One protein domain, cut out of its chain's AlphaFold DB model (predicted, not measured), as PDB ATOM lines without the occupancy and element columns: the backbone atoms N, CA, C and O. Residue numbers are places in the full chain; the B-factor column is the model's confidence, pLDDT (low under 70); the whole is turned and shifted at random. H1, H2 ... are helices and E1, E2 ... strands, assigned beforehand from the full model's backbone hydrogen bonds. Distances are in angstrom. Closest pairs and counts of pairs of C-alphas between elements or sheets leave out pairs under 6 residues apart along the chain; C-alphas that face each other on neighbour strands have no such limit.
ATOM      1  N   PRO A  52     -22.633  -9.305 -30.367       90.06
ATOM      2  CA  PRO A  52     -21.972  -8.402 -31.300       90.06
ATOM      3  C   PRO A  52     -20.627  -7.951 -30.730       90.06
ATOM      4  O   PRO A  52     -20.468  -7.845 -29.512       90.06
ATOM      5  N   CYS A  53     -19.667  -7.666 -31.612       91.38
ATOM      6  CA  CYS A  53     -18.367  -7.176 -31.175       91.38
ATOM      7  C   CYS A  53     -18.508  -5.871 -30.385       91.38
ATOM      8  O   CYS A  53     -19.354  -5.025 -30.683       91.38
ATOM      9  N   ILE A  54     -17.651  -5.733 -29.380       93.00
ATOM     10  CA  ILE A  54     -17.555  -4.548 -28.534       93.00
ATOM     11  C   ILE A  54     -16.346  -3.709 -28.944       93.00
ATOM     12  O   ILE A  54     -15.316  -4.246 -29.353       93.00
ATOM     13  N   ASP A  55     -16.468  -2.392 -28.799       94.25
ATOM     14  CA  ASP A  55     -15.371  -1.454 -29.067       94.25
ATOM     15  C   ASP A  55     -14.477  -1.226 -27.840       94.25
ATOM     16  O   ASP A  55     -13.289  -0.935 -27.995       94.25
ATOM     17  N   THR A  56     -15.037  -1.394 -26.637       94.25
ATOM     18  CA  THR A  56     -14.363  -1.161 -25.354       94.25
ATOM     19  C   THR A  56     -14.629  -2.319 -24.397       94.25
ATOM     20  O   THR A  56     -15.783  -2.681 -24.159       94.25
ATOM     21  N   LEU A  57     -13.564  -2.861 -23.806       91.56
ATOM     22  CA  LEU A  57     -13.618  -3.844 -22.728       91.56
ATOM     23  C   LEU A  57     -12.926  -3.264 -21.497       91.56
ATOM     24  O   LEU A  57     -11.720  -3.035 -21.515       91.56
ATOM     25  N   ALA A  58     -13.686  -3.062 -20.422       89.00
ATOM     26  CA  ALA A  58     -13.168  -2.561 -19.156       89.00
ATOM     27  C   ALA A  58     -13.431  -3.571 -18.034       89.00
ATOM     28  O   ALA A  58     -14.578  -3.880 -17.698       89.00
ATOM     29  N   VAL A  59     -12.352  -4.088 -17.459       82.81
ATOM     30  CA  VAL A  59     -12.339  -4.936 -16.271       82.81
ATOM     31  C   VAL A  59     -11.793  -4.084 -15.141       82.81
ATOM     32  O   VAL A  59     -10.583  -3.967 -14.984       82.81
ATOM     33  N   THR A  60     -12.684  -3.456 -14.380       77.12
ATOM     34  CA  THR A  60     -12.290  -2.492 -13.352       77.12
ATOM     35  C   THR A  60     -12.536  -3.033 -11.952       77.12
ATOM     36  O   THR A  60     -13.576  -3.632 -11.656       77.12
ATOM     37  N   ASN A  61     -11.600  -2.761 -11.047       68.06
ATOM     38  CA  ASN A  61     -11.748  -3.003  -9.617       68.06
ATOM     39  C   ASN A  61     -12.441  -1.777  -8.985       68.06
ATOM     40  O   ASN A  61     -11.921  -1.089  -8.113       68.06
ATOM     41  N   GLY A  62     -13.609  -1.413  -9.527       54.59
ATOM     42  CA  GLY A  62     -14.274  -0.147  -9.225       54.59
ATOM     43  C   GLY A  62     -15.137  -0.192  -7.962       54.59
ATOM     44  O   GLY A  62     -16.218  -0.786  -7.970       54.59
ATOM     45  N   GLY A  63     -14.717   0.513  -6.906       48.91
ATOM     46  CA  GLY A  63     -15.611   0.986  -5.842       48.91
ATOM     47  C   GLY A  63     -14.942   1.241  -4.487       48.91
ATOM     48  O   GLY A  63     -14.182   0.417  -3.993       48.91
ATOM     49  N   HIS A  64     -15.314   2.346  -3.827       44.66
ATOM     50  CA  HIS A  64     -14.990   2.638  -2.416       44.66
ATOM     51  C   HIS A  64     -15.561   1.606  -1.419       44.66
ATOM     52  O   HIS A  64     -15.231   1.638  -0.230       44.66
ATOM     53  N   ASP A  65     -16.408   0.690  -1.894       47.62
ATOM     54  CA  ASP A  65     -16.941  -0.410  -1.111       47.62
ATOM     55  C   ASP A  65     -15.955  -1.579  -1.071       47.62
ATOM     56  O   ASP A  65     -15.556  -2.162  -2.079       47.62
ATOM     57  N   LYS A  66     -15.590  -1.937   0.159       46.25
ATOM     58  CA  LYS A  66     -14.574  -2.917   0.562       46.25
ATOM     59  C   LYS A  66     -14.924  -4.374   0.202       46.25
ATOM     60  O   LYS A  66     -14.616  -5.255   0.983       46.25
ATOM     61  N   ASN A  67     -15.624  -4.643  -0.900       46.41
ATOM     62  CA  ASN A  67     -16.091  -5.979  -1.299       46.41
ATOM     63  C   ASN A  67     -16.027  -6.235  -2.824       46.41
ATOM     64  O   ASN A  67     -16.566  -7.233  -3.294       46.41
ATOM     65  N   HIS A  68     -15.388  -5.372  -3.621       48.84
ATOM     66  CA  HIS A  68     -15.495  -5.426  -5.086       48.84
ATOM     67  C   HIS A  68     -14.251  -5.907  -5.835       48.84
ATOM     68  O   HIS A  68     -13.939  -5.337  -6.871       48.84
ATOM     69  N   LEU A  69     -13.625  -7.016  -5.424       53.41
ATOM     70  CA  LEU A  69     -12.700  -7.744  -6.312       53.41
ATOM     71  C   LEU A  69     -13.500  -8.433  -7.435       53.41
ATOM     72  O   LEU A  69     -13.692  -9.648  -7.440       53.41
ATOM     73  N   ARG A  70     -14.043  -7.643  -8.368       56.72
ATOM     74  CA  ARG A  70     -14.777  -8.115  -9.549       56.72
ATOM     75  C   ARG A  70     -13.771  -8.594 -10.584       56.72
ATOM     76  O   ARG A  70     -13.509  -7.915 -11.569       56.72
ATOM     77  N   GLN A  71     -13.177  -9.754 -10.342       66.75
ATOM     78  CA  GLN A  71     -12.159 -10.272 -11.243       66.75
ATOM     79  C   GLN A  71     -12.765 -11.251 -12.247       66.75
ATOM     80  O   GLN A  71     -13.609 -12.089 -11.931       66.75
ATOM     81  N   ILE A  72     -12.333 -11.133 -13.492       71.94
ATOM     82  CA  ILE A  72     -12.556 -12.113 -14.553       71.94
ATOM     83  C   ILE A  72     -11.269 -12.925 -14.708       71.94
ATOM     84  O   ILE A  72     -10.172 -12.465 -14.380       71.94
ATOM     85  N   TRP A  73     -11.395 -14.178 -15.125       74.62
ATOM     86  CA  TRP A  73     -10.238 -15.018 -15.398       74.62
ATOM     87  C   TRP A  73      -9.512 -14.529 -16.657       74.62
ATOM     88  O   TRP A  73     -10.166 -14.237 -17.655       74.62
ATOM     89  N   THR A  74      -8.176 -14.473 -16.634       74.75
ATOM     90  CA  THR A  74      -7.366 -13.936 -17.744       74.75
ATOM     91  C   THR A  74      -7.692 -14.598 -19.081       74.75
ATOM     92  O   THR A  74      -7.901 -13.904 -20.070       74.75
ATOM     93  N   GLY A  75      -7.848 -15.924 -19.116       75.94
ATOM     94  CA  GLY A  75      -8.217 -16.600 -20.361       75.94
ATOM     95  C   GLY A  75      -9.652 -16.316 -20.820       75.94
ATOM     96  O   GLY A  75      -9.928 -16.406 -22.005       75.94
ATOM     97  N   ALA A  76     -10.565 -15.896 -19.936       79.62
ATOM     98  CA  ALA A  76     -11.883 -15.427 -20.367       79.62
ATOM     99  C   ALA A  76     -11.802 -14.031 -21.006       79.62
ATOM    100  O   ALA A  76     -12.524 -13.764 -21.961       79.62
ATOM    101  N   ILE A  77     -10.894 -13.168 -20.536       82.94
ATOM    102  CA  ILE A  77     -10.576 -11.906 -21.224       82.94
ATOM    103  C   ILE A  77     -10.029 -12.214 -22.617       82.94
ATOM    104  O   ILE A  77     -10.508 -11.645 -23.592       82.94
ATOM    105  N   GLN A  78      -9.083 -13.155 -22.708       82.88
ATOM    106  CA  GLN A  78      -8.471 -13.559 -23.974       82.88
ATOM    107  C   GLN A  78      -9.524 -14.005 -24.981       82.88
ATOM    108  O   GLN A  78      -9.573 -13.487 -26.088       82.88
ATOM    109  N   THR A  79     -10.438 -14.874 -24.563       84.50
ATOM    110  CA  THR A  79     -11.551 -15.306 -25.404       84.50
ATOM    111  C   THR A  79     -12.411 -14.135 -25.908       84.50
ATOM    112  O   THR A  79     -12.796 -14.112 -27.073       84.50
ATOM    113  N   ILE A  80     -12.744 -13.157 -25.054       87.12
ATOM    114  CA  ILE A  80     -13.542 -11.989 -25.475       87.12
ATOM    115  C   ILE A  80     -12.780 -11.176 -26.523       87.12
ATOM    116  O   ILE A  80     -13.370 -10.738 -27.511       87.12
ATOM    117  N   ILE A  81     -11.480 -10.984 -26.302       87.88
ATOM    118  CA  ILE A  81     -10.594 -10.276 -27.220       87.88
ATOM    119  C   ILE A  81     -10.531 -10.984 -28.580       87.88
ATOM    120  O   ILE A  81     -10.737 -10.341 -29.606       87.88
ATOM    121  N   GLU A  82     -10.309 -12.298 -28.590       86.19
ATOM    122  CA  GLU A  82     -10.249 -13.112 -29.810       86.19
ATOM    123  C   GLU A  82     -11.570 -13.064 -30.596       86.19
ATOM    124  O   GLU A  82     -11.565 -13.048 -31.826       86.19
ATOM    125  N   HIS A  83     -12.707 -12.966 -29.897       89.75
ATOM    126  CA  HIS A  83     -14.029 -12.800 -30.511       89.75
ATOM    127  C   HIS A  83     -14.270 -11.393 -31.086       89.75
ATOM    128  O   HIS A  83     -15.064 -11.226 -32.013       89.75
ATOM    129  N   CYS A  84     -13.611 -10.363 -30.550       91.12
ATOM    130  CA  CYS A  84     -13.820  -8.962 -30.926       91.12
ATOM    131  C   CYS A  84     -12.552  -8.342 -31.535       91.12
ATOM    132  O   CYS A  84     -11.946  -7.457 -30.927       91.12
ATOM    133  N   PRO A  85     -12.169  -8.709 -32.773       89.69
ATOM    134  CA  PRO A  85     -10.962  -8.188 -33.417       89.69
ATOM    135  C   PRO A  85     -11.045  -6.695 -33.774       89.69
ATOM    136  O   PRO A  85     -10.064  -6.133 -34.251       89.69
ATOM    137  N   SER A  86     -12.206  -6.055 -33.588       91.38
ATOM    138  CA  SER A  86     -12.412  -4.613 -33.756       91.38
ATOM    139  C   SER A  86     -12.203  -3.805 -32.472       91.38
ATOM    140  O   SER A  86     -12.346  -2.586 -32.518       91.38
ATOM    141  N   LEU A  87     -11.887  -4.452 -31.342       93.50
ATOM    142  CA  LEU A  87     -11.721  -3.791 -30.046       93.50
ATOM    143  C   LEU A  87     -10.713  -2.637 -30.145       93.50
ATOM    144  O   LEU A  87      -9.606  -2.793 -30.667       93.50
ATOM    145  N   THR A  88     -11.090  -1.470 -29.633       94.31
ATOM    146  CA  THR A  88     -10.277  -0.247 -29.696       94.31
ATOM    147  C   THR A  88      -9.748   0.190 -28.337       94.31
ATOM    148  O   THR A  88      -8.729   0.880 -28.282       94.31
ATOM    149  N   GLU A  89     -10.390  -0.228 -27.252       94.56
ATOM    150  CA  GLU A  89     -10.000   0.137 -25.895       94.56
ATOM    151  C   GLU A  89     -10.077  -1.064 -24.959       94.56
ATOM    152  O   GLU A  89     -11.071  -1.796 -24.926       94.56
ATOM    153  N   LEU A  90      -9.002  -1.256 -24.201       90.94
ATOM    154  CA  LEU A  90      -8.859  -2.323 -23.230       90.94
ATOM    155  C   LEU A  90      -8.339  -1.736 -21.919       90.94
ATOM    156  O   LEU A  90      -7.239  -1.186 -21.872       90.94
ATOM    157  N   GLU A  91      -9.130  -1.876 -20.861       89.75
ATOM    158  CA  GLU A  91      -8.783  -1.457 -19.505       89.75
ATOM    159  C   GLU A  91      -8.814  -2.665 -18.573       89.75
ATOM    160  O   GLU A  91      -9.839  -3.334 -18.435       89.75
ATOM    161  N   LEU A  92      -7.669  -2.958 -17.962       83.06
ATOM    162  CA  LEU A  92      -7.445  -4.124 -17.121       83.06
ATOM    163  C   LEU A  92      -6.911  -3.698 -15.756       83.06
ATOM    164  O   LEU A  92      -5.714  -3.489 -15.589       83.06
ATOM    165  N   ASP A  93      -7.790  -3.644 -14.764       79.00
ATOM    166  CA  ASP A  93      -7.415  -3.590 -13.355       79.00
ATOM    167  C   ASP A  93      -7.463  -5.003 -12.774       79.00
ATOM    168  O   ASP A  93      -8.513  -5.558 -12.424       79.00
ATOM    169  N   LEU A  94      -6.289  -5.621 -12.736       71.62
ATOM    170  CA  LEU A  94      -6.082  -6.985 -12.280       71.62
ATOM    171  C   LEU A  94      -5.518  -7.049 -10.854       71.62
ATOM    172  O   LEU A  94      -5.252  -8.153 -10.383       71.62
ATOM    173  N   ASN A  95      -5.416  -5.925 -10.144       70.50
ATOM    174  CA  ASN A  95      -4.885  -5.854  -8.782       70.50
ATOM    175  C   ASN A  95      -5.453  -6.899  -7.830       70.50
ATOM    176  O   ASN A  95      -6.653  -6.883  -7.533       70.50
ATOM    177  N   GLU A  96      -4.599  -7.756  -7.267       64.56
ATOM    178  CA  GLU A  96      -5.033  -8.693  -6.245       64.56
ATOM    179  C   GLU A  96      -4.030  -8.923  -5.116       64.56
ATOM    180  O   GLU A  96      -2.864  -9.253  -5.304       64.56
ATOM    181  N   TRP A  97      -4.552  -8.885  -3.892       57.50
ATOM    182  CA  TRP A  97      -3.818  -9.298  -2.706       57.50
ATOM    183  C   TRP A  97      -3.778 -10.822  -2.616       57.50
ATOM    184  O   TRP A  97      -4.701 -11.454  -2.100       57.50
ATOM    185  N   VAL A  98      -2.690 -11.410  -3.104       57.06
ATOM    186  CA  VAL A  98      -2.452 -12.855  -3.029       57.06
ATOM    187  C   VAL A  98      -1.586 -13.183  -1.812       57.06
ATOM    188  O   VAL A  98      -0.679 -12.436  -1.455       57.06
ATOM    189  N   ARG A  99      -1.873 -14.298  -1.133       56.09
ATOM    190  CA  ARG A  99      -1.040 -14.778  -0.022       56.09
ATOM    191  C   ARG A  99       0.218 -15.512  -0.530       56.09
ATOM    192  O   ARG A  99       0.152 -16.132  -1.589       56.09
ATOM    193  N   PRO A 100       1.315 -15.563   0.251       51.62
ATOM    194  CA  PRO A 100       2.540 -16.280  -0.131       51.62
ATOM    195  C   PRO A 100       2.392 -17.749  -0.506       51.62
ATOM    196  O   PRO A 100       3.083 -18.239  -1.393       51.62
ATOM    197  N   ASP A 101       1.469 -18.452   0.133       55.72
ATOM    198  CA  ASP A 101       1.171 -19.857  -0.138       55.72
ATOM    199  C   ASP A 101       0.440 -20.092  -1.474       55.72
ATOM    200  O   ASP A 101       0.306 -21.232  -1.907       55.72
ATOM    201  N   TYR A 102       0.043 -19.026  -2.174       61.41
ATOM    202  CA  TYR A 102      -0.556 -19.059  -3.512       61.41
ATOM    203  C   TYR A 102       0.429 -18.583  -4.598       61.41
ATOM    204  O   TYR A 102       0.022 -18.104  -5.655       61.41
ATOM    205  N   LEU A 103       1.737 -18.737  -4.361       64.69
ATOM    206  CA  LEU A 103       2.800 -18.356  -5.297       64.69
ATOM    207  C   LEU A 103       2.642 -18.983  -6.695       64.69
ATOM    208  O   LEU A 103       2.735 -18.295  -7.709       64.69
ATOM    209  N   GLN A 104       2.371 -20.284  -6.767       65.81
ATOM    210  CA  GLN A 104       2.183 -20.956  -8.055       65.81
ATOM    211  C   GLN A 104       0.986 -20.370  -8.815       65.81
ATOM    212  O   GLN A 104       1.052 -20.123 -10.014       65.81
ATOM    213  N   TYR A 105      -0.094 -20.080  -8.095       66.38
ATOM    214  CA  TYR A 105      -1.304 -19.512  -8.669       66.38
ATOM    215  C   TYR A 105      -1.065 -18.131  -9.300       66.38
ATOM    216  O   TYR A 105      -1.518 -17.862 -10.413       66.38
ATOM    217  N   ILE A 106      -0.337 -17.251  -8.608       64.69
ATOM    218  CA  ILE A 106      -0.028 -15.913  -9.129       64.69
ATOM    219  C   ILE A 106       0.977 -15.967 -10.287       64.69
ATOM    220  O   ILE A 106       0.856 -15.190 -11.231       64.69
ATOM    221  N   GLN A 107       1.902 -16.932 -10.283       67.94
ATOM    222  CA  GLN A 107       2.796 -17.192 -11.417       67.94
ATOM    223  C   GLN A 107       2.026 -17.675 -12.656       67.94
ATOM    224  O   GLN A 107       2.209 -17.122 -13.738       67.94
ATOM    225  N   GLU A 108       1.118 -18.644 -12.507       69.56
ATOM    226  CA  GLU A 108       0.262 -19.135 -13.598       69.56
ATOM    227  C   GLU A 108      -0.614 -18.015 -14.173       69.56
ATOM    228  O   GLU A 108      -0.739 -17.866 -15.390       69.56
ATOM    229  N   ARG A 109      -1.177 -17.166 -13.307       69.69
ATOM    230  CA  ARG A 109      -1.953 -15.999 -13.735       69.69
ATOM    231  C   ARG A 109      -1.116 -15.021 -14.567       69.69
ATOM    232  O   ARG A 109      -1.613 -14.527 -15.580       69.69
ATOM    233  N   ARG A 110       0.122 -14.739 -14.152       69.12
ATOM    234  CA  ARG A 110       1.043 -13.853 -14.887       69.12
ATOM    235  C   ARG A 110       1.469 -14.451 -16.227       69.12
ATOM    236  O   ARG A 110       1.485 -13.733 -17.218       69.12
ATOM    237  N   ALA A 111       1.726 -15.758 -16.291       68.44
ATOM    238  CA  ALA A 111       2.024 -16.434 -17.554       68.44
ATOM    239  C   ALA A 111       0.864 -16.294 -18.561       68.44
ATOM    240  O   ALA A 111       1.082 -15.947 -19.720       68.44
ATOM    241  N   LEU A 112      -0.380 -16.464 -18.098       70.06
ATOM    242  CA  LEU A 112      -1.575 -16.259 -18.926       70.06
ATOM    243  C   LEU A 112      -1.760 -14.802 -19.365       70.06
ATOM    244  O   LEU A 112      -2.333 -14.555 -20.423       70.06
ATOM    245  N   LEU A 113      -1.297 -13.834 -18.571       72.12
ATOM    246  CA  LEU A 113      -1.324 -12.424 -18.955       72.12
ATOM    247  C   LEU A 113      -0.375 -12.158 -20.132       72.12
ATOM    248  O   LEU A 113      -0.760 -11.450 -21.052       72.12
ATOM    249  N   GLY A 114       0.800 -12.791 -20.169       69.19
ATOM    250  CA  GLY A 114       1.676 -12.748 -21.346       69.19
ATOM    251  C   GLY A 114       0.979 -13.266 -22.611       69.19
ATOM    252  O   GLY A 114       0.985 -12.600 -23.646       69.19
ATOM    253  N   SER A 115       0.286 -14.407 -22.518       71.56
ATOM    254  CA  SER A 115      -0.509 -14.951 -23.632       71.56
ATOM    255  C   SER A 115      -1.670 -14.039 -24.051       71.56
ATOM    256  O   SER A 115      -1.926 -13.876 -25.245       71.56
ATOM    257  N   LEU A 116      -2.342 -13.398 -23.087       76.06
ATOM    258  CA  LEU A 116      -3.398 -12.417 -23.347       76.06
ATOM    259  C   LEU A 116      -2.877 -11.246 -24.183       76.06
ATOM    260  O   LEU A 116      -3.531 -10.847 -25.144       76.06
ATOM    261  N   LEU A 117      -1.709 -10.706 -23.826       75.88
ATOM    262  CA  LEU A 117      -1.110  -9.561 -24.515       75.88
ATOM    263  C   LEU A 117      -0.795  -9.895 -25.978       75.88
ATOM    264  O   LEU A 117      -1.050  -9.076 -26.855       75.88
ATOM    265  N   GLY A 118      -0.360 -11.128 -26.255       74.62
ATOM    266  CA  GLY A 118      -0.180 -11.628 -27.624       74.62
ATOM    267  C   GLY A 118      -1.478 -11.782 -28.430       74.62
ATOM    268  O   GLY A 118      -1.419 -11.914 -29.646       74.62
ATOM    269  N   SER A 119      -2.641 -11.755 -27.775       77.62
ATOM    270  CA  SER A 119      -3.957 -11.860 -28.423       77.62
ATOM    271  C   SER A 119      -4.626 -10.499 -28.642       77.62
ATOM    272  O   SER A 119      -5.679 -10.430 -29.273       77.62
ATOM    273  N   ILE A 120      -4.049  -9.409 -28.118       81.69
ATOM    274  CA  ILE A 120      -4.607  -8.059 -28.254       81.69
ATOM    275  C   ILE A 120      -4.668  -7.663 -29.740       81.69
ATOM    276  O   ILE A 120      -3.658  -7.763 -30.440       81.69
ATOM    277  N   PRO A 121      -5.818  -7.165 -30.234       82.88
ATOM    278  CA  PRO A 121      -6.029  -6.971 -31.654       82.88
ATOM    279  C   PRO A 121      -5.295  -5.728 -32.152       82.88
ATOM    280  O   PRO A 121      -5.174  -4.721 -31.452       82.88
ATOM    281  N   CYS A 122      -4.879  -5.752 -33.420       84.56
ATOM    282  CA  CYS A 122      -4.165  -4.639 -34.047       84.56
ATOM    283  C   CYS A 122      -4.966  -3.328 -34.057       84.56
ATOM    284  O   CYS A 122      -4.372  -2.261 -34.186       84.56
ATOM    285  N   SER A 123      -6.300  -3.398 -33.941       86.56
ATOM    286  CA  SER A 123      -7.209  -2.248 -33.861       86.56
ATOM    287  C   SER A 123      -7.103  -1.458 -32.558       86.56
ATOM    288  O   SER A 123      -7.657  -0.355 -32.499       86.56
ATOM    289  N   LEU A 124      -6.422  -1.992 -31.535       90.19
ATOM    290  CA  LEU A 124      -6.342  -1.364 -30.226       90.19
ATOM    291  C   LEU A 124      -5.694   0.024 -30.321       90.19
ATOM    292  O   LEU A 124      -4.645   0.219 -30.935       90.19
ATOM    293  N   ARG A 125      -6.346   1.004 -29.697       92.00
ATOM    294  CA  ARG A 125      -5.921   2.408 -29.628       92.00
ATOM    295  C   ARG A 125      -5.560   2.823 -28.214       92.00
ATOM    296  O   ARG A 125      -4.690   3.675 -28.047       92.00
ATOM    297  N   VAL A 126      -6.230   2.251 -27.220       92.19
ATOM    298  CA  VAL A 126      -6.048   2.583 -25.810       92.19
ATOM    299  C   VAL A 126      -5.849   1.294 -25.027       92.19
ATOM    300  O   VAL A 126      -6.714   0.419 -25.049       92.19
ATOM    301  N   PHE A 127      -4.717   1.194 -24.337       89.00
ATOM    302  CA  PHE A 127      -4.448   0.137 -23.374       89.00
ATOM    303  C   PHE A 127      -4.177   0.744 -22.000       89.00
ATOM    304  O   PHE A 127      -3.263   1.561 -21.862       89.00
ATOM    305  N   ARG A 128      -4.961   0.336 -20.999       88.00
ATOM    306  CA  ARG A 128      -4.750   0.676 -19.590       88.00
ATOM    307  C   ARG A 128      -4.582  -0.591 -18.775       88.00
ATOM    308  O   ARG A 128      -5.425  -1.485 -18.850       88.00
ATOM    309  N   TYR A 129      -3.519  -0.660 -17.989       81.62
ATOM    310  CA  TYR A 129      -3.243  -1.791 -17.117       81.62
ATOM    311  C   TYR A 129      -2.859  -1.334 -15.709       81.62
ATOM    312  O   TYR A 129      -1.982  -0.486 -15.544       81.62
ATOM    313  N   ASN A 130      -3.467  -1.961 -14.702       76.69
ATOM    314  CA  ASN A 130      -3.117  -1.818 -13.295       76.69
ATOM    315  C   ASN A 130      -3.041  -3.215 -12.635       76.69
ATOM    316  O   ASN A 130      -3.982  -4.006 -12.717       76.69
ATOM    317  N   GLY A 131      -1.908  -3.550 -12.010       66.69
ATOM    318  CA  GLY A 131      -1.645  -4.873 -11.413       66.69
ATOM    319  C   GLY A 131      -0.580  -4.847 -10.311       66.69
ATOM    320  O   GLY A 131       0.267  -5.730 -10.220       66.69
ATOM    321  N   THR A 132      -0.610  -3.789  -9.518       58.75
ATOM    322  CA  THR A 132       0.390  -3.285  -8.579       58.75
ATOM    323  C   THR A 132       0.307  -3.922  -7.191       58.75
ATOM    324  O   THR A 132       1.314  -4.040  -6.496       58.75
ATOM    325  N   ALA A 133      -0.874  -4.396  -6.784       53.66
ATOM    326  CA  ALA A 133      -1.093  -5.040  -5.483       53.66
ATOM    327  C   ALA A 133      -0.726  -6.540  -5.444       53.66
ATOM    328  O   ALA A 133      -0.827  -7.170  -4.386       53.66
ATOM    329  N   ASP A 134      -0.274  -7.106  -6.566       54.12
ATOM    330  CA  ASP A 134       0.237  -8.474  -6.641       54.12
ATOM    331  C   ASP A 134       1.611  -8.538  -5.934       54.12
ATOM    332  O   ASP A 134       2.646  -8.371  -6.573       54.12
ATOM    333  N   GLY A 135       1.625  -8.746  -4.610       48.53
ATOM    334  CA  GLY A 135       2.811  -8.696  -3.731       48.53
ATOM    335  C   GLY A 135       4.045  -9.572  -4.097       48.53
ATOM    336  O   GLY A 135       4.093 -10.206  -5.147       48.53
ATOM    337  N   PRO A 136       5.068  -9.640  -3.213       41.94
ATOM    338  CA  PRO A 136       6.520  -9.662  -3.510       41.94
ATOM    339  C   PRO A 136       7.151 -10.954  -4.091       41.94
ATOM    340  O   PRO A 136       8.324 -11.243  -3.872       41.94
ATOM    341  N   TRP A 137       6.428 -11.722  -4.896       48.94
ATOM    342  CA  TRP A 137       6.959 -12.762  -5.798       48.94
ATOM    343  C   TRP A 137       7.291 -12.186  -7.181       48.94
ATOM    344  O   TRP A 137       6.969 -12.773  -8.211       48.94
ATOM    345  N   GLU A 138       7.847 -10.976  -7.206       45.94
ATOM    346  CA  GLU A 138       8.145 -10.187  -8.402       45.94
ATOM    347  C   GLU A 138       8.979 -10.967  -9.428       45.94
ATOM    348  O   GLU A 138      10.184 -11.145  -9.290       45.94
ATOM    349  N   LEU A 139       8.333 -11.356 -10.522       44.91
ATOM    350  CA  LEU A 139       8.830 -10.927 -11.815       44.91
ATOM    351  C   LEU A 139       7.757  -9.999 -12.354       44.91
ATOM    352  O   LEU A 139       6.571 -10.349 -12.393       44.91
ATOM    353  N   SER A 140       8.206  -8.785 -12.644       51.16
ATOM    354  CA  SER A 140       7.489  -7.769 -13.386       51.16
ATOM    355  C   SER A 140       6.753  -8.389 -14.568       51.16
ATOM    356  O   SER A 140       7.196  -9.397 -15.120       51.16
ATOM    357  N   LEU A 141       5.628  -7.785 -14.971       54.84
ATOM    358  CA  LEU A 141       5.107  -8.001 -16.321       54.84
ATOM    359  C   LEU A 141       6.310  -7.967 -17.275       54.84
ATOM    360  O   LEU A 141       7.017  -6.951 -17.276       54.84
ATOM    361  N   PRO A 142       6.619  -9.061 -17.985       54.91
ATOM    362  CA  PRO A 142       7.807  -9.069 -18.809       54.91
ATOM    363  C   PRO A 142       7.586  -8.002 -19.882       54.91
ATOM    364  O   PRO A 142       6.585  -8.012 -20.583       54.91
ATOM    365  N   PHE A 143       8.455  -6.990 -19.948       56.09
ATOM    366  CA  PHE A 143       8.300  -5.879 -20.902       56.09
ATOM    367  C   PHE A 143       8.450  -6.327 -22.364       56.09
ATOM    368  O   PHE A 143       8.264  -5.523 -23.278       56.09
ATOM    369  N   ASP A 144       8.762  -7.603 -22.580       54.94
ATOM    370  CA  ASP A 144       8.806  -8.243 -23.884       54.94
ATOM    371  C   ASP A 144       7.456  -8.181 -24.616       54.94
ATOM    372  O   ASP A 144       7.438  -8.195 -25.836       54.94
ATOM    373  N   PHE A 145       6.317  -7.995 -23.943       60.84
ATOM    374  CA  PHE A 145       5.059  -7.775 -24.667       60.84
ATOM    375  C   PHE A 145       5.010  -6.413 -25.384       60.84
ATOM    376  O   PHE A 145       4.397  -6.295 -26.443       60.84
ATOM    377  N   LEU A 146       5.639  -5.372 -24.816       61.81
ATOM    378  CA  LEU A 146       5.764  -4.063 -25.471       61.81
ATOM    379  C   LEU A 146       6.839  -4.091 -26.550       61.81
ATOM    380  O   LEU A 146       6.797  -3.301 -27.490       61.81
ATOM    381  N   CYS A 147       7.827  -4.961 -26.370       61.72
ATOM    382  CA  CYS A 147       9.002  -5.051 -27.207       61.72
ATOM    383  C   CYS A 147       9.468  -6.513 -27.274       61.72
ATOM    384  O   CYS A 147      10.375  -6.877 -26.521       61.72
ATOM    385  N   PRO A 148       8.839  -7.353 -28.123       64.12
ATOM    386  CA  PRO A 148       9.184  -8.769 -28.228       64.12
ATOM    387  C   PRO A 148      10.682  -8.928 -28.423       64.12
ATOM    388  O   PRO A 148      11.253  -8.232 -29.260       64.12
ATOM    389  N   LEU A 149      11.313  -9.789 -27.627       65.06
ATOM    390  CA  LEU A 149      12.753 -10.020 -27.684       65.06
ATOM    391  C   LEU A 149      13.060 -11.288 -28.497       65.06
ATOM    392  O   LEU A 149      12.274 -12.235 -28.469       65.06
ATOM    393  N   ASP A 150      14.168 -11.303 -29.236       70.50
ATOM    394  CA  ASP A 150      14.692 -12.506 -29.896       70.50
ATOM    395  C   ASP A 150      15.385 -13.457 -28.899       70.50
ATOM    396  O   ASP A 150      15.404 -13.211 -27.688       70.50
ATOM    397  N   GLU A 151      15.929 -14.577 -29.392       77.25
ATOM    398  CA  GLU A 151      16.626 -15.563 -28.548       77.25
ATOM    399  C   GLU A 151      17.866 -14.963 -27.853       77.25
ATOM    400  O   GLU A 151      18.331 -15.476 -26.835       77.25
ATOM    401  N   GLU A 152      18.365 -13.837 -28.362       78.44
ATOM    402  CA  GLU A 152      19.495 -13.067 -27.861       78.44
ATOM    403  C   GLU A 152      19.083 -11.922 -26.914       78.44
ATOM    404  O   GLU A 152      19.942 -11.181 -26.418       78.44
ATOM    405  N   GLY A 153      17.785 -11.774 -26.630       64.31
ATOM    406  CA  GLY A 153      17.249 -10.731 -25.758       64.31
ATOM    407  C   GLY A 153      17.213  -9.338 -26.398       64.31
ATOM    408  O   GLY A 153      17.115  -8.343 -25.676       64.31
ATOM    409  N   GLN A 154      17.321  -9.234 -27.724       65.38
ATOM    410  CA  GLN A 154      17.237  -7.979 -28.469       65.38
ATOM    411  C   GLN A 154      15.806  -7.700 -28.947       65.38
ATOM    412  O   GLN A 154      15.097  -8.620 -29.341       65.38
ATOM    413  N   PRO A 155      15.380  -6.426 -28.995       64.19
ATOM    414  CA  PRO A 155      14.124  -6.019 -29.619       64.19
ATOM    415  C   PRO A 155      13.937  -6.549 -31.049       64.19
ATOM    416  O   PRO A 155      14.682  -6.182 -31.961       64.19
ATOM    417  N   ILE A 156      12.869  -7.306 -31.288       67.81
ATOM    418  CA  ILE A 156      12.422  -7.684 -32.628       67.81
ATOM    419  C   ILE A 156      11.784  -6.452 -33.277       67.81
ATOM    420  O   ILE A 156      10.617  -6.114 -33.052       67.81
ATOM    421  N   ILE A 157      12.558  -5.754 -34.104       58.25
ATOM    422  CA  ILE A 157      12.110  -4.560 -34.829       58.25
ATOM    423  C   ILE A 157      10.957  -4.928 -35.781       58.25
ATOM    424  O   ILE A 157      11.089  -5.817 -36.617       58.25
ATOM    425  N   GLY A 158       9.826  -4.219 -35.675       57.47
ATOM    426  CA  GLY A 158       8.631  -4.440 -36.507       57.47
ATOM    427  C   GLY A 158       7.598  -5.418 -35.930       57.47
ATOM    428  O   GLY A 158       6.600  -5.691 -36.592       57.47
ATOM    429  N   SER A 159       7.810  -5.918 -34.709       57.59
ATOM    430  CA  SER A 159       6.915  -6.872 -34.035       57.59
ATOM    431  C   SER A 159       5.835  -6.242 -33.148       57.59
ATOM    432  O   SER A 159       4.960  -6.965 -32.677       57.59
ATOM    433  N   LEU A 160       5.862  -4.919 -32.919       57.66
ATOM    434  CA  LEU A 160       4.806  -4.228 -32.171       57.66
ATOM    435  C   LEU A 160       3.475  -4.393 -32.917       57.66
ATOM    436  O   LEU A 160       3.224  -3.738 -33.928       57.66
ATOM    437  N   GLN A 161       2.626  -5.284 -32.408       68.31
ATOM    438  CA  GLN A 161       1.401  -5.723 -33.081       68.31
ATOM    439  C   GLN A 161       0.265  -4.690 -33.031       68.31
ATOM    440  O   GLN A 161      -0.820  -4.944 -33.544       68.31
ATOM    441  N   TRP A 162       0.494  -3.508 -32.450       78.19
ATOM    442  CA  TRP A 162      -0.534  -2.482 -32.244       78.19
ATOM    443  C   TRP A 162      -0.215  -1.203 -33.031       78.19
ATOM    444  O   TRP A 162       0.093  -0.166 -32.440       78.19
ATOM    445  N   PRO A 163      -0.297  -1.235 -34.377       78.62
ATOM    446  CA  PRO A 163       0.068  -0.102 -35.232       78.62
ATOM    447  C   PRO A 163      -0.808   1.139 -35.007       78.62
ATOM    448  O   PRO A 163      -0.454   2.232 -35.447       78.62
ATOM    449  N   TYR A 164      -1.958   0.979 -34.346       83.94
ATOM    450  CA  TYR A 164      -2.898   2.058 -34.053       83.94
ATOM    451  C   TYR A 164      -2.909   2.489 -32.583       83.94
ATOM    452  O   TYR A 164      -3.739   3.334 -32.231       83.94
ATOM    453  N   LEU A 165      -2.003   1.965 -31.745       84.62
ATOM    454  CA  LEU A 165      -1.928   2.339 -30.335       84.62
ATOM    455  C   LEU A 165      -1.598   3.830 -30.199       84.62
ATOM    456  O   LEU A 165      -0.622   4.327 -30.759       84.62
ATOM    457  N   LYS A 166      -2.431   4.548 -29.447       88.62
ATOM    458  CA  LYS A 166      -2.284   5.982 -29.155       88.62
ATOM    459  C   LYS A 166      -2.007   6.245 -27.686       88.62
ATOM    460  O   LYS A 166      -1.293   7.190 -27.367       88.62
ATOM    461  N   THR A 167      -2.581   5.423 -26.817       88.50
ATOM    462  CA  THR A 167      -2.482   5.569 -25.369       88.50
ATOM    463  C   THR A 167      -2.064   4.239 -24.770       88.50
ATOM    464  O   THR A 167      -2.732   3.226 -24.973       88.50
ATOM    465  N   LEU A 168      -0.961   4.273 -24.030       85.56
ATOM    466  CA  LEU A 168      -0.485   3.191 -23.187       85.56
ATOM    467  C   LEU A 168      -0.330   3.754 -21.779       85.56
ATOM    468  O   LEU A 168       0.528   4.605 -21.549       85.56
ATOM    469  N   GLU A 169      -1.160   3.288 -20.859       84.75
ATOM    470  CA  GLU A 169      -1.088   3.639 -19.446       84.75
ATOM    471  C   GLU A 169      -0.832   2.360 -18.653       84.75
ATOM    472  O   GLU A 169      -1.608   1.405 -18.706       84.75
ATOM    473  N   ILE A 170       0.297   2.328 -17.950       76.69
ATOM    474  CA  ILE A 170       0.669   1.237 -17.055       76.69
ATOM    475  C   ILE A 170       0.877   1.870 -15.686       76.69
ATOM    476  O   ILE A 170       1.801   2.665 -15.505       76.69
ATOM    477  N   GLU A 171      -0.008   1.560 -14.747       71.00
ATOM    478  CA  GLU A 171       0.070   2.062 -13.376       71.00
ATOM    479  C   GLU A 171       0.962   1.165 -12.505       71.00
ATOM    480  O   GLU A 171       1.058  -0.040 -12.739       71.00
ATOM    481  N   ASP A 172       1.660   1.802 -11.556       58.09
ATOM    482  CA  ASP A 172       2.742   1.293 -10.692       58.09
ATOM    483  C   ASP A 172       3.574   0.142 -11.286       58.09
ATOM    484  O   ASP A 172       3.644  -0.977 -10.773       58.09
TER     485      ASP A 172
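Overview. This is residues 52 to 172 of the 180 residues of an uncharacterized protein of Penicillium nordicum (UniProt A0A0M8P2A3). With little regular structure, the model shows four parallel strands side by side in a small sheet, grazed by H1, with H2 packed on H1. The 121 printed residues include, in order, E1 H1 E2 H2 E3 E4; the class is mixed, with 47 residues in named elements. It is compact, radius of gyration of the C-alphas 14.9 A, spanning 41 by 40 by 23 A.

Along the chain. E1, residues 56 to 59, begins at C-alpha (-14.363, -1.161, -25.354). H1 is residues 74 to 83, E2 89 to 93, H2 100 to 117, 25.6 A long, E3 126 to 130 and E4 167 to 171.

Arrangement. The sheet runs E1 E2 E3 E4; within hydrogen-bond range are N 57 and O 89, 2.9 A, N 90 and O 126, 3.0 A, and N 127 and O 167, 2.9 A. H2 touches H1 with residues 109 to 116 alone, closest at the C-alphas of Gln 78 and Leu 116, 5.2 A.

Size, cuts and confidence. The printed part has no cut. Links E1 to H1 and E3 to E4 are long. Residues 131 to 149 are among those with pLDDT under 70.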